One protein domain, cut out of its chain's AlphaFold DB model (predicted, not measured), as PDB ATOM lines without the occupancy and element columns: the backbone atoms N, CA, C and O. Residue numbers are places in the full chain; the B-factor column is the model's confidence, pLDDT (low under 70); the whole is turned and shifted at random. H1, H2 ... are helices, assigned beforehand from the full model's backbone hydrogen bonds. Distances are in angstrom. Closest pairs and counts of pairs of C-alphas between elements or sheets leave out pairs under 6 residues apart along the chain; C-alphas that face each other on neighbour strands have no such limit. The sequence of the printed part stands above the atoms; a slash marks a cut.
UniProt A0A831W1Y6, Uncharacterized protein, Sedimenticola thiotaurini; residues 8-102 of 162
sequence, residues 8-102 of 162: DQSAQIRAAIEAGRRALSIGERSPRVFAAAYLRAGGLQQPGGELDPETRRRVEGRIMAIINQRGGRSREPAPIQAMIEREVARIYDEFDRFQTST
ATOM      1  N   ASP A   8     128.194  25.767  29.729       94.25
ATOM      2  CA  ASP A   8     127.342  26.196  30.844       94.25
ATOM      3  C   ASP A   8     127.727  25.513  32.156       94.25
ATOM      4  O   ASP A   8     127.838  26.168  33.191       94.25
ATOM      5  N   GLN A   9     128.016  24.209  32.119       94.81
ATOM      6  CA  GLN A   9     128.503  23.478  33.292       94.81
ATOM      7  C   GLN A   9     129.846  24.033  33.772       94.81
ATOM      8  O   GLN A   9     130.049  24.228  34.968       94.81
ATOM      9  N   SER A  10     130.751  24.347  32.843       94.38
ATOM     10  CA  SER A  10     132.049  24.947  33.167       94.38
ATOM     11  C   SER A  10     131.889  26.344  33.777       94.38
ATOM     12  O   SER A  10     132.587  26.684  34.733       94.38
ATOM     13  N   ALA A  11     130.949  27.145  33.270       95.31
ATOM     14  CA  ALA A  11     130.627  28.457  33.820       95.31
ATOM     15  C   ALA A  11     130.021  28.359  35.231       95.31
ATOM     16  O   ALA A  11     130.426  29.111  36.115       95.31
ATOM     17  N   GLN A  12     129.124  27.397  35.473       96.69
ATOM     18  CA  GLN A  12     128.552  27.143  36.801       96.69
ATOM     19  C   GLN A  12     129.621  26.708  37.806       96.69
ATOM     20  O   GLN A  12     129.674  27.246  38.910       96.69
ATOM     21  N   ILE A  13     130.523  25.799  37.418       96.81
ATOM     22  CA  ILE A  13     131.647  25.394  38.275       96.81
ATOM     23  C   ILE A  13     132.525  26.607  38.602       96.81
ATOM     24  O   ILE A  13     132.879  26.797  39.764       96.81
ATOM     25  N   ARG A  14     132.854  27.449  37.611       97.25
ATOM     26  CA  ARG A  14     133.652  28.665  37.836       97.25
ATOM     27  C   ARG A  14     132.973  29.607  38.831       97.25
ATOM     28  O   ARG A  14     133.596  29.977  39.821       97.25
ATOM     29  N   ALA A  15     131.698  29.927  38.616       98.06
ATOM     30  CA  ALA A  15     130.926  30.784  39.516       98.06
ATOM     31  C   ALA A  15     130.847  30.204  40.942       98.06
ATOM     32  O   ALA A  15     130.943  30.932  41.931       98.06
ATOM     33  N   ALA A  16     130.735  28.880  41.066       98.38
ATOM     34  CA  ALA A  16     130.746  28.208  42.356       98.38
ATOM     35  C   ALA A  16     132.111  28.282  43.059       98.38
ATOM     36  O   ALA A  16     132.159  28.479  44.275       98.38
ATOM     37  N   ILE A  17     133.224  28.172  42.323       98.06
ATOM     38  CA  ILE A  17     134.576  28.367  42.875       98.06
ATOM     39  C   ILE A  17     134.744  29.812  43.356       98.06
ATOM     40  O   ILE A  17     135.242  30.033  44.460       98.06
ATOM     41  N   GLU A  18     134.281  30.800  42.587       97.88
ATOM     42  CA  GLU A  18     134.293  32.209  43.002       97.88
ATOM     43  C   GLU A  18     133.494  32.430  44.291       97.88
ATOM     44  O   GLU A  18     133.956  33.129  45.197       97.88
ATOM     45  N   ALA A  19     132.317  31.809  44.411       98.31
ATOM     46  CA  ALA A  19     131.517  31.846  45.632       98.31
ATOM     47  C   ALA A  19     132.262  31.211  46.821       98.31
ATOM     48  O   ALA A  19     132.269  31.781  47.914       98.31
ATOM     49  N   GLY A  20     132.935  30.078  46.596       97.94
ATOM     50  CA  GLY A  20     133.795  29.418  47.579       97.94
ATOM     51  C   GLY A  20     134.938  30.312  48.061       97.94
ATOM     52  O   GLY A  20     135.078  30.541  49.263       97.94
ATOM     53  N   ARG A  21     135.717  30.888  47.137       97.06
ATOM     54  CA  ARG A  21     136.820  31.815  47.455       97.06
ATOM     55  C   ARG A  21     136.320  33.053  48.195       97.06
ATOM     56  O   ARG A  21     136.911  33.460  49.190       97.06
ATOM     57  N   ARG A  22     135.189  33.625  47.770       97.25
ATOM     58  CA  ARG A  22     134.565  34.766  48.452       97.25
ATOM     59  C   ARG A  22     134.183  34.422  49.890       97.25
ATOM     60  O   ARG A  22     134.413  35.242  50.774       97.25
ATOM     61  N   ALA A  23     133.638  33.229  50.130       97.81
ATOM     62  CA  ALA A  23     133.299  32.768  51.473       97.81
ATOM     63  C   ALA A  23     134.541  32.640  52.372       97.81
ATOM     64  O   ALA A  23     134.485  33.039  53.535       97.81
ATOM     65  N   LEU A  24     135.668  32.164  51.831       96.88
ATOM     66  CA  LEU A  24     136.947  32.115  52.553       96.88
ATOM     67  C   LEU A  24     137.508  33.510  52.872       96.88
ATOM     68  O   LEU A  24     138.123  33.693  53.919       96.88
ATOM     69  N   SER A  25     137.296  34.498  51.997       95.12
ATOM     70  CA  SER A  25     137.766  35.874  52.221       95.12
ATOM     71  C   SER A  25     137.029  36.605  53.345       95.12
ATOM     72  O   SER A  25     137.623  37.465  53.988       95.12
ATOM     73  N   ILE A  26     135.747  36.299  53.567       95.50
ATOM     74  CA  ILE A  26     134.900  36.990  54.562       95.50
ATOM     75  C   ILE A  26     134.718  36.205  55.865       95.50
ATOM     76  O   ILE A  26     134.156  36.734  56.822       95.50
ATOM     77  N   GLY A  27     135.117  34.934  55.886       91.69
ATOM     78  CA  GLY A  27     134.816  34.002  56.965       91.69
ATOM     79  C   GLY A  27     136.025  33.197  57.425       91.69
ATOM     80  O   GLY A  27     137.179  33.578  57.242       91.69
ATOM     81  N   GLU A  28     135.744  32.057  58.051       94.25
ATOM     82  CA  GLU A  28     136.770  31.103  58.461       94.25
ATOM     83  C   GLU A  28     137.450  30.482  57.231       94.25
ATOM     84  O   GLU A  28     136.793  30.004  56.302       94.25
ATOM     85  N   ARG A  29     138.786  30.441  57.246       95.00
ATOM     86  CA  ARG A  29     139.588  29.815  56.191       95.00
ATOM     87  C   ARG A  29     139.670  28.305  56.401       95.00
ATOM     88  O   ARG A  29     140.713  27.794  56.801       95.00
ATOM     89  N   SER A  30     138.582  27.596  56.112       96.38
ATOM     90  CA  SER A  30     138.543  26.132  56.171       96.38
ATOM     91  C   SER A  30     137.947  25.501  54.904       96.38
ATOM     92  O   SER A  30     137.049  26.088  54.289       96.38
ATOM     93  N   PRO A  31     138.362  24.270  54.531       97.06
ATOM     94  CA  PRO A  31     137.791  23.553  53.386       97.06
ATOM     95  C   PRO A  31     136.271  23.395  53.493       97.06
ATOM     96  O   PRO A  31     135.558  23.415  52.495       97.06
ATOM     97  N   ARG A  32     135.749  23.292  54.723       97.31
ATOM     98  CA  ARG A  32     134.312  23.203  55.003       97.31
ATOM     99  C   ARG A  32     133.549  24.449  54.552       97.31
ATOM    100  O   ARG A  32     132.459  24.307  54.000       97.31
ATOM    101  N   VAL A  33     134.086  25.646  54.805       97.88
ATOM    102  CA  VAL A  33     133.457  26.912  54.389       97.88
ATOM    103  C   VAL A  33     133.433  27.014  52.869       97.88
ATOM    104  O   VAL A  33     132.379  27.309  52.302       97.88
ATOM    105  N   PHE A  34     134.553  26.690  52.215       98.31
ATOM    106  CA  PHE A  34     134.622  26.640  50.757       98.31
ATOM    107  C   PHE A  34     133.599  25.652  50.188       98.31
ATOM    108  O   PHE A  34     132.756  26.044  49.383       98.31
ATOM    109  N   ALA A  35     133.619  24.398  50.653       98.19
ATOM    110  CA  ALA A  35     132.740  23.331  50.180       98.19
ATOM    111  C   ALA A  35     131.259  23.712  50.293       98.19
ATOM    112  O   ALA A  35     130.495  23.550  49.345       98.19
ATOM    113  N   ALA A  36     130.849  24.275  51.434       98.19
ATOM    114  CA  ALA A  36     129.464  24.670  51.654       98.19
ATOM    115  C   ALA A  36     129.003  25.778  50.690       98.19
ATOM    116  O   ALA A  36     127.874  25.728  50.198       98.19
ATOM    117  N   ALA A  37     129.851  26.775  50.420       98.38
ATOM    118  CA  ALA A  37     129.538  27.852  49.482       98.38
ATOM    119  C   ALA A  37     129.559  27.369  48.023       98.38
ATOM    120  O   ALA A  37     128.637  27.676  47.269       98.38
ATOM    121  N   TYR A  38     130.555  26.559  47.662       98.56
ATOM    122  CA  TYR A  38     130.700  25.936  46.349       98.56
ATOM    123  C   TYR A  38     129.481  25.075  45.981       98.56
ATOM    124  O   TYR A  38     128.866  25.273  44.934       98.56
ATOM    125  N   LEU A  39     129.068  24.161  46.865       98.19
ATOM    126  CA  LEU A  39     127.913  23.293  46.615       98.19
ATOM    127  C   LEU A  39     126.607  24.095  46.530       98.19
ATOM    128  O   LEU A  39     125.822  23.888  45.609       98.19
ATOM    129  N   ARG A  40     126.403  25.072  47.425       97.94
ATOM    130  CA  ARG A  40     125.217  25.949  47.399       97.94
ATOM    131  C   ARG A  40     125.107  26.754  46.102       97.94
ATOM    132  O   ARG A  40     123.999  27.020  45.652       97.94
ATOM    133  N   ALA A  41     126.237  27.137  45.514       97.75
ATOM    134  CA  ALA A  41     126.300  27.841  44.238       97.75
ATOM    135  C   ALA A  41     126.138  26.916  43.015       97.75
ATOM    136  O   ALA A  41     126.269  27.375  41.885       97.75
ATOM    137  N   GLY A  42     125.851  25.624  43.218       96.06
ATOM    138  CA  GLY A  42     125.641  24.668  42.132       96.06
ATOM    139  C   GLY A  42     126.934  24.095  41.554       96.06
ATOM    140  O   GLY A  42     126.948  23.665  40.404       96.06
ATOM    141  N   GLY A  43     128.023  24.069  42.328       96.19
ATOM    142  CA  GLY A  43     129.316  23.575  41.856       96.19
ATOM    143  C   GLY A  43     129.307  22.113  41.394       96.19
ATOM    144  O   GLY A  43     129.974  21.781  40.418       96.19
ATOM    145  N   LEU A  44     128.505  21.248  42.025       96.44
ATOM    146  CA  LEU A  44     128.405  19.839  41.641       96.44
ATOM    147  C   LEU A  44     127.744  19.681  40.261       96.44
ATOM    148  O   LEU A  44     126.547  19.937  40.104       96.44
ATOM    149  N   GLN A  45     128.510  19.203  39.279       94.44
ATOM    150  CA  GLN A  45     128.060  18.987  37.901       94.44
ATOM    151  C   GLN A  45     128.417  17.581  37.408       94.44
ATOM    152  O   GLN A  45     129.526  17.097  37.637       94.44
ATOM    153  N   GLN A  46     127.503  16.948  36.665       91.62
ATOM    154  CA  GLN A  46     127.770  15.689  35.968       91.62
ATOM    155  C   GLN A  46     128.189  15.976  34.520       91.62
ATOM    156  O   GLN A  46     127.404  16.545  33.767       91.62
ATOM    157  N   PRO A  47     129.390  15.572  34.077       88.88
ATOM    158  CA  PRO A  47     129.802  15.766  32.689       88.88
ATOM    159  C   PRO A  47     128.786  15.184  31.701       88.88
ATOM    160  O   PRO A  47     128.385  14.025  31.824       88.88
ATOM    161  N   GLY A  48     128.359  15.995  30.732       86.19
ATOM    162  CA  GLY A  48     127.470  15.557  29.655       86.19
ATOM    163  C   GLY A  48     126.035  15.211  30.068       86.19
ATOM    164  O   GLY A  48     125.321  14.615  29.264       86.19
ATOM    165  N   GLY A  49     125.596  15.557  31.282       88.31
ATOM    166  CA  GLY A  49     124.216  15.345  31.712       88.31
ATOM    167  C   GLY A  49     123.865  16.075  33.003       88.31
ATOM    168  O   GLY A  49     124.642  16.868  33.525       88.31
ATOM    169  N   GLU A  50     122.689  15.779  33.536       89.00
ATOM    170  CA  GLU A  50     122.222  16.336  34.802       89.00
ATOM    171  C   GLU A  50     122.080  15.234  35.849       89.00
ATOM    172  O   GLU A  50     121.756  14.088  35.533       89.00
ATOM    173  N   LEU A  51     122.342  15.592  37.104       91.56
ATOM    174  CA  LEU A  51     121.982  14.762  38.246       91.56
ATOM    175  C   LEU A  51     120.531  15.026  38.602       91.56
ATOM    176  O   LEU A  51     120.134  16.186  38.746       91.56
ATOM    177  N   ASP A  52     119.775  13.959  38.842       94.44
ATOM    178  CA  ASP A  52     118.472  14.105  39.463       94.44
ATOM    179  C   ASP A  52     118.616  14.742  40.868       94.44
ATOM    180  O   ASP A  52     119.662  14.602  41.524       94.44
ATOM    181  N   PRO A  53     117.592  15.462  41.359       94.69
ATOM    182  CA  PRO A  53     117.689  16.192  42.620       94.69
ATOM    183  C   PRO A  53     117.990  15.320  43.845       94.69
ATOM    184  O   PRO A  53     118.572  15.811  44.814       94.69
ATOM    185  N   GLU A  54     117.579  14.050  43.845       95.38
ATOM    186  CA  GLU A  54     117.816  13.140  44.966       95.38
ATOM    187  C   GLU A  54     119.275  12.684  44.995       95.38
ATOM    188  O   GLU A  54     119.943  12.827  46.026       95.38
ATOM    189  N   THR A  55     119.802  12.236  43.855       93.94
ATOM    190  CA  THR A  55     121.218  11.892  43.703       93.94
ATOM    191  C   THR A  55     122.103  13.091  44.003       93.94
ATOM    192  O   THR A  55     123.063  12.946  44.757       93.94
ATOM    193  N   ARG A  56     121.763  14.286  43.503       95.75
ATOM    194  CA  ARG A  56     122.498  15.522  43.808       95.75
ATOM    195  C   ARG A  56     122.608  15.746  45.316       95.75
ATOM    196  O   ARG A  56     123.719  15.807  45.833       95.75
ATOM    197  N   ARG A  57     121.482  15.784  46.042       95.50
ATOM    198  CA  ARG A  57     121.479  15.997  47.505       95.50
ATOM    199  C   ARG A  57     122.291  14.938  48.249       95.50
ATOM    200  O   ARG A  57     123.009  15.255  49.196       95.50
ATOM    201  N   ARG A  58     122.185  13.678  47.823       95.06
ATOM    202  CA  ARG A  58     122.919  12.557  48.418       95.06
ATOM    203  C   ARG A  58     124.430  12.690  48.210       95.06
ATOM    204  O   ARG A  58     125.187  12.533  49.167       95.06
ATOM    205  N   VAL A  59     124.861  13.036  46.996       95.44
ATOM    206  CA  VAL A  59     126.273  13.268  46.653       95.44
ATOM    207  C   VAL A  59     126.833  14.480  47.398       95.44
ATOM    208  O   VAL A  59     127.888  14.374  48.016       95.44
ATOM    209  N   GLU A  60     126.108  15.599  47.434       96.50
ATOM    210  CA  GLU A  60     126.495  16.798  48.192       96.50
ATOM    211  C   GLU A  60     126.655  16.498  49.688       96.50
ATOM    212  O   GLU A  60     127.663  16.858  50.303       96.50
ATOM    213  N   GLY A  61     125.698  15.769  50.272       95.12
ATOM    214  CA  GLY A  61     125.772  15.316  51.659       95.12
ATOM    215  C   GLY A  61     126.993  14.431  51.915       95.12
ATOM    216  O   GLY A  61     127.651  14.566  52.950       95.12
ATOM    217  N   ARG A  62     127.347  13.569  50.957       94.69
ATOM    218  CA  ARG A  62     128.520  12.697  51.052       94.69
ATOM    219  C   ARG A  62     129.834  13.471  50.960       94.69
ATOM    220  O   ARG A  62     130.707  13.229  51.793       94.69
ATOM    221  N   ILE A  63     129.951  14.420  50.031       95.81
ATOM    222  CA  ILE A  63     131.103  15.332  49.927       95.81
ATOM    223  C   ILE A  63     131.287  16.069  51.256       95.81
ATOM    224  O   ILE A  63     132.356  16.004  51.862       95.81
ATOM    225  N   MET A  64     130.224  16.680  51.791       96.50
ATOM    226  CA  MET A  64     130.295  17.381  53.076       96.50
ATOM    227  C   MET A  64     130.639  16.451  54.244       96.50
ATOM    228  O   MET A  64     131.353  16.861  55.158       96.50
ATOM    229  N   ALA A  65     130.162  15.204  54.253       94.44
ATOM    230  CA  ALA A  65     130.530  14.234  55.283       94.44
ATOM    231  C   ALA A  65     132.027  13.878  55.236       94.44
ATOM    232  O   ALA A  65     132.639  13.742  56.298       94.44
ATOM    233  N   ILE A  66     132.613  13.765  54.037       94.31
ATOM    234  CA  ILE A  66     134.053  13.532  53.835       94.31
ATOM    235  C   ILE A  66     134.860  14.741  54.314       94.31
ATOM    236  O   ILE A  66     135.739  14.574  55.155       94.31
ATOM    237  N   ILE A  67     134.509  15.953  53.871       94.88
ATOM    238  CA  ILE A  67     135.191  17.195  54.277       94.88
ATOM    239  C   ILE A  67     135.144  17.400  55.799       94.88
ATOM    240  O   ILE A  67     136.111  17.851  56.404       94.88
ATOM    241  N   ASN A  68     134.035  17.026  56.444       93.19
ATOM    242  CA  ASN A  68     133.896  17.104  57.899       93.19
ATOM    243  C   ASN A  68     134.551  15.934  58.657       93.19
ATOM    244  O   ASN A  68     134.438  15.900  59.880       93.19
ATOM    245  N   GLN A  69     135.165  14.964  57.970       87.94
ATOM    246  CA  GLN A  69     135.715  13.734  58.561       87.94
ATOM    247  C   GLN A  69     134.676  12.921  59.363       87.94
ATOM    248  O   GLN A  69     135.002  12.206  60.306       87.94
ATOM    249  N   ARG A  70     133.393  13.021  58.992       77.44
ATOM    250  CA  ARG A  70     132.253  12.382  59.682       77.44
ATOM    251  C   ARG A  70     131.754  11.112  58.982       77.44
ATOM    252  O   ARG A  70     130.691  10.601  59.317       77.44
ATOM    253  N   GLY A  71     132.473  10.622  57.973       61.00
ATOM    254  CA  GLY A  71     132.014   9.543  57.100       61.00
ATOM    255  C   GLY A  71     132.645   8.178  57.384       61.00
ATOM    256  O   GLY A  71     133.861   8.033  57.338       61.00
ATOM    257  N   GLY A  72     131.811   7.144  57.538       60.41
ATOM    258  CA  GLY A  72     132.222   5.745  57.343       60.41
ATOM    259  C   GLY A  72     132.396   5.394  55.857       60.41
ATOM    260  O   GLY A  72     132.053   6.195  54.980       60.41
ATOM    261  N   ARG A  73     132.905   4.191  55.547       60.06
ATOM    262  CA  ARG A  73     133.063   3.654  54.175       60.06
ATOM    263  C   ARG A  73     131.707   3.281  53.544       60.06
ATOM    264  O   ARG A  73     131.460   2.114  53.263       60.06
ATOM    265  N   SER A  74     130.811   4.247  53.336       65.44
ATOM    266  CA  SER A  74     129.654   4.024  52.462       65.44
ATOM    267  C   SER A  74     130.159   3.901  51.026       65.44
ATOM    268  O   SER A  74     130.879   4.796  50.566       65.44
ATOM    269  N   ARG A  75     129.856   2.777  50.368       78.62
ATOM    270  CA  ARG A  75     130.250   2.504  48.982       78.62
ATOM    271  C   ARG A  75     129.163   3.008  48.051       78.62
ATOM    272  O   ARG A  75     128.077   2.441  48.000       78.62
ATOM    273  N   GLU A  76     129.482   4.067  47.329       88.81
ATOM    274  CA  GLU A  76     128.672   4.544  46.219       88.81
ATOM    275  C   GLU A  76     128.928   3.706  44.957       88.81
ATOM    276  O   GLU A  76     129.995   3.090  44.839       88.81
ATOM    277  N   PRO A  77     127.990   3.668  43.990       88.88
ATOM    278  CA  PRO A  77     128.276   3.124  42.668       88.88
ATOM    279  C   PRO A  77     129.512   3.800  42.068       88.88
ATOM    280  O   PRO A  77     129.673   5.013  42.205       88.88
ATOM    281  N   ALA A  78     130.359   3.040  41.367       87.88
ATOM    282  CA  ALA A  78     131.648   3.527  40.862       87.88
ATOM    283  C   ALA A  78     131.597   4.902  40.146       87.88
ATOM    284  O   ALA A  78     132.435   5.744  40.463       87.88
ATOM    285  N   PRO A  79     130.609   5.207  39.274       87.25
ATOM    286  CA  PRO A  79     130.519   6.531  38.645       87.25
ATOM    287  C   PRO A  79     130.261   7.676  39.636       87.25
ATOM    288  O   PRO A  79     130.807   8.766  39.487       87.25
ATOM    289  N   ILE A  80     129.442   7.427  40.660       90.94
ATOM    290  CA  ILE A  80     129.127   8.402  41.710       90.94
ATOM    291  C   ILE A  80     130.319   8.571  42.651       90.94
ATOM    292  O   ILE A  80     130.648   9.689  43.036       90.94
ATOM    293  N   GLN A  81     131.002   7.474  42.978       91.19
ATOM    294  CA  GLN A  81     132.206   7.508  43.799       91.19
ATOM    295  C   GLN A  81     133.315   8.342  43.135       91.19
ATOM    296  O   GLN A  81     133.867   9.226  43.783       91.19
ATOM    297  N   ALA A  82     133.566   8.143  41.836       87.94
ATOM    298  CA  ALA A  82     134.540   8.935  41.081       87.94
ATOM    299  C   ALA A  82     134.173  10.431  41.036       87.94
ATOM    300  O   ALA A  82     135.038  11.296  41.153       87.94
ATOM    301  N   MET A  83     132.881  10.754  40.916       91.00
ATOM    302  CA  MET A  83     132.400  12.136  40.978       91.00
ATOM    303  C   MET A  83     132.647  12.770  42.352       91.00
ATOM    304  O   MET A  83     133.108  13.906  42.428       91.00
ATOM    305  N   ILE A  84     132.377  12.040  43.437       93.12
ATOM    306  CA  ILE A  84     132.650  12.506  44.803       93.12
ATOM    307  C   ILE A  84     134.145  12.766  44.990       93.12
ATOM    308  O   ILE A  84     134.513  13.813  45.512       93.12
ATOM    309  N   GLU A  85     134.998  11.835  44.565       91.38
ATOM    310  CA  GLU A  85     136.454  11.956  44.682       91.38
ATOM    311  C   GLU A  85     136.985  13.170  43.920       91.38
ATOM    312  O   GLU A  85     137.748  13.952  44.486       91.38
ATOM    313  N   ARG A  86     136.510  13.385  42.687       91.31
ATOM    314  CA  ARG A  86     136.855  14.568  41.889       91.31
ATOM    315  C   ARG A  86     136.492  15.865  42.594       91.31
ATOM    316  O   ARG A  86     137.316  16.772  42.665       91.31
ATOM    317  N   GLU A  87     135.267  15.976  43.099       94.69
ATOM    318  CA  GLU A  87     134.825  17.229  43.712       94.69
ATOM    319  C   GLU A  87     135.465  17.465  45.083       94.69
ATOM    320  O   GLU A  87     135.780  18.605  45.418       94.69
ATOM    321  N   VAL A  88     135.753  16.408  45.849       94.62
ATOM    322  CA  VAL A  88     136.564  16.519  47.070       94.62
ATOM    323  C   VAL A  88     137.973  17.014  46.737       94.62
ATOM    324  O   VAL A  88     138.438  17.950  47.383       94.62
ATOM    325  N   ALA A  89     138.625  16.446  45.718       92.25
ATOM    326  CA  ALA A  89     139.941  16.901  45.272       92.25
ATOM    327  C   ALA A  89     139.907  18.373  44.833       92.25
ATOM    328  O   ALA A  89     140.682  19.174  45.345       92.25
ATOM    329  N   ARG A  90     138.935  18.770  43.998       94.44
ATOM    330  CA  ARG A  90     138.755  20.169  43.568       94.44
ATOM    331  C   ARG A  90     138.593  21.124  44.752       94.44
ATOM    332  O   ARG A  90     139.161  22.210  44.742       94.44
ATOM    333  N   ILE A  91     137.800  20.742  45.755       96.38
ATOM    334  CA  ILE A  91     137.572  21.554  46.957       96.38
ATOM    335  C   ILE A  91     138.880  21.791  47.716       96.38
ATOM    336  O   ILE A  91     139.132  22.923  48.127       96.38
ATOM    337  N   TYR A  92     139.695  20.751  47.904       95.44
ATOM    338  CA  TYR A  92     140.986  20.885  48.579       95.44
ATOM    339  C   TYR A  92     141.990  21.671  47.736       95.44
ATOM    340  O   TYR A  92     142.573  22.618  48.251       95.44
ATOM    341  N   ASP A  93     142.104  21.380  46.441       93.69
ATOM    342  CA  ASP A  93     143.002  22.103  45.536       93.69
ATOM    343  C   ASP A  93     142.684  23.605  45.499       93.69
ATOM    344  O   ASP A  93     143.577  24.446  45.583       93.69
ATOM    345  N   GLU A  94     141.405  23.980  45.399       95.88
ATOM    346  CA  GLU A  94     141.000  25.389  45.401       95.88
ATOM    347  C   GLU A  94     141.193  26.058  46.763       95.88
ATOM    348  O   GLU A  94     141.538  27.241  46.825       95.88
ATOM    349  N   PHE A  95     141.007  25.316  47.856       96.19
ATOM    350  CA  PHE A  95     141.316  25.807  49.192       96.19
ATOM    351  C   PHE A  95     142.820  26.071  49.361       96.19
ATOM    352  O   PHE A  95     143.200  27.169  49.769       96.19
ATOM    353  N   ASP A  96     143.673  25.124  48.978       94.44
ATOM    354  CA  ASP A  96     145.130  25.238  49.083       94.44
ATOM    355  C   ASP A  96     145.665  26.362  48.183       94.44
ATOM    356  O   ASP A  96     146.519  27.159  48.597       94.44
ATOM    357  N   ARG A  97     145.101  26.517  46.977       94.75
ATOM    358  CA  ARG A  97     145.381  27.658  46.092       94.75
ATOM    359  C   ARG A  97     144.932  28.986  46.695       94.75
ATOM    360  O   ARG A  97     145.631  29.985  46.548       94.75
ATOM    361  N   PHE A  98     143.793  29.036  47.377       94.62
ATOM    362  CA  PHE A  98     143.364  30.257  48.060       94.62
ATOM    363  C   PHE A  98     144.303  30.622  49.218       94.62
ATOM    364  O   PHE A  98     144.624  31.792  49.422       94.62
ATOM    365  N   GLN A  99     144.777  29.636  49.982       93.88
ATOM    366  CA  GLN A  99     145.751  29.891  51.044       93.88
ATOM    367  C   GLN A  99     147.068  30.410  50.462       93.88
ATOM    368  O   GLN A  99     147.574  31.453  50.884       93.88
ATOM    369  N   THR A 100     147.570  29.726  49.435       95.00
ATOM    370  CA  THR A 100     148.839  30.047  48.779       95.00
ATOM    371  C   THR A 100     148.787  31.387  48.040       95.00
ATOM    372  O   THR A 100     149.790  32.095  48.010       95.00
ATOM    373  N   SER A 101     147.619  31.817  47.539       93.25
ATOM    374  CA  SER A 101     147.473  33.103  46.834       93.25
ATOM    375  C   SER A 101     147.713  34.333  47.703       93.25
ATOM    376  O   SER A 101     147.815  35.436  47.177       93.25
ATOM    377  N   THR A 102     147.792  34.164  49.023       88.81
ATOM    378  CA  THR A 102     148.154  35.246  49.947       88.81
ATOM    379  C   THR A 102     149.663  35.432  50.110       88.81
ATOM    380  O   THR A 102     150.083  36.386  50.761       88.81
TER     381      THR A 102
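AT A GLANCE: This is residues 8 to 102 of the 162 residues of an uncharacterized protein of Sedimenticola thiotaurini (UniProt A0A831W1Y6). Three helices, H1, H2 and H3, make a layer with H2 between the other two, and one long helix, H4, lies across one side of that layer, meeting H3, then H2, then H1 along its length. H2 and H3 are side by side and nearly antiparallel, while H1 crosses H2 more steeply. The printed part has 95 residues with four named helices, in the order H1, H2, H3, H4, and no named strand; the class is all helix. It is compact, with a radius of gyration of the C-alphas of 12.9 A, and only just flat, spanning 38 by 33 by 18 A.

HOW THE PARTS SIT: H1, residues 8 to 26, touches H2, residues 31 to 40, with residues 16 to 24 alone; the closest C-alphas, of Gly 20 and Phe 34, are 4.3 A apart. This helical hairpin has a steep tilt of 44 degrees, opposite ways. H2 forms a second helical hairpin with H3, residues 53 to 67, at a shallow tilt of 10 degrees, opposite ways; the closest C-alphas, of Arg 32 and Ile 67, are 6.1 A apart. H1 and H3 are apart. H4, residues 78 to 100, touches H3 with residues 80 to 88 alone, at a steep tilt of 50 degrees, the same way; the closest C-alphas, of Ile 63 and Ile 84, are 6.1 A apart. H4 touches H2 at a steep tilt of 60 degrees, and the closest C-alphas, of Pro 31 and Phe 95, are 5.9 A apart. H4 touches H1 with residues 94 to 98 alone; the closest C-alphas, of Arg 21 and Phe 98, are 6.8 A apart. In H1, H2, H3 and H4 every O i to N i+4 pair is within hydrogen-bond range.

IN THESE COORDINATES: H1 begins at C-alpha 8 (127.342, 26.196, 30.844) and is 27.1 A long. H2 measures 14.1 A and H3 21.1 A. H4, 32.6 A, ends at C-alpha 100 (148.839, 30.047, 48.779).

THE WHOLE: The C-alphas of Pro 77 and Thr 102, the two farthest apart, are 38.5 A apart. The printed part has no cut. The link from H2 to H3, residues 41 to 52, is long. Residues 71 to 74 have pLDDT under 70.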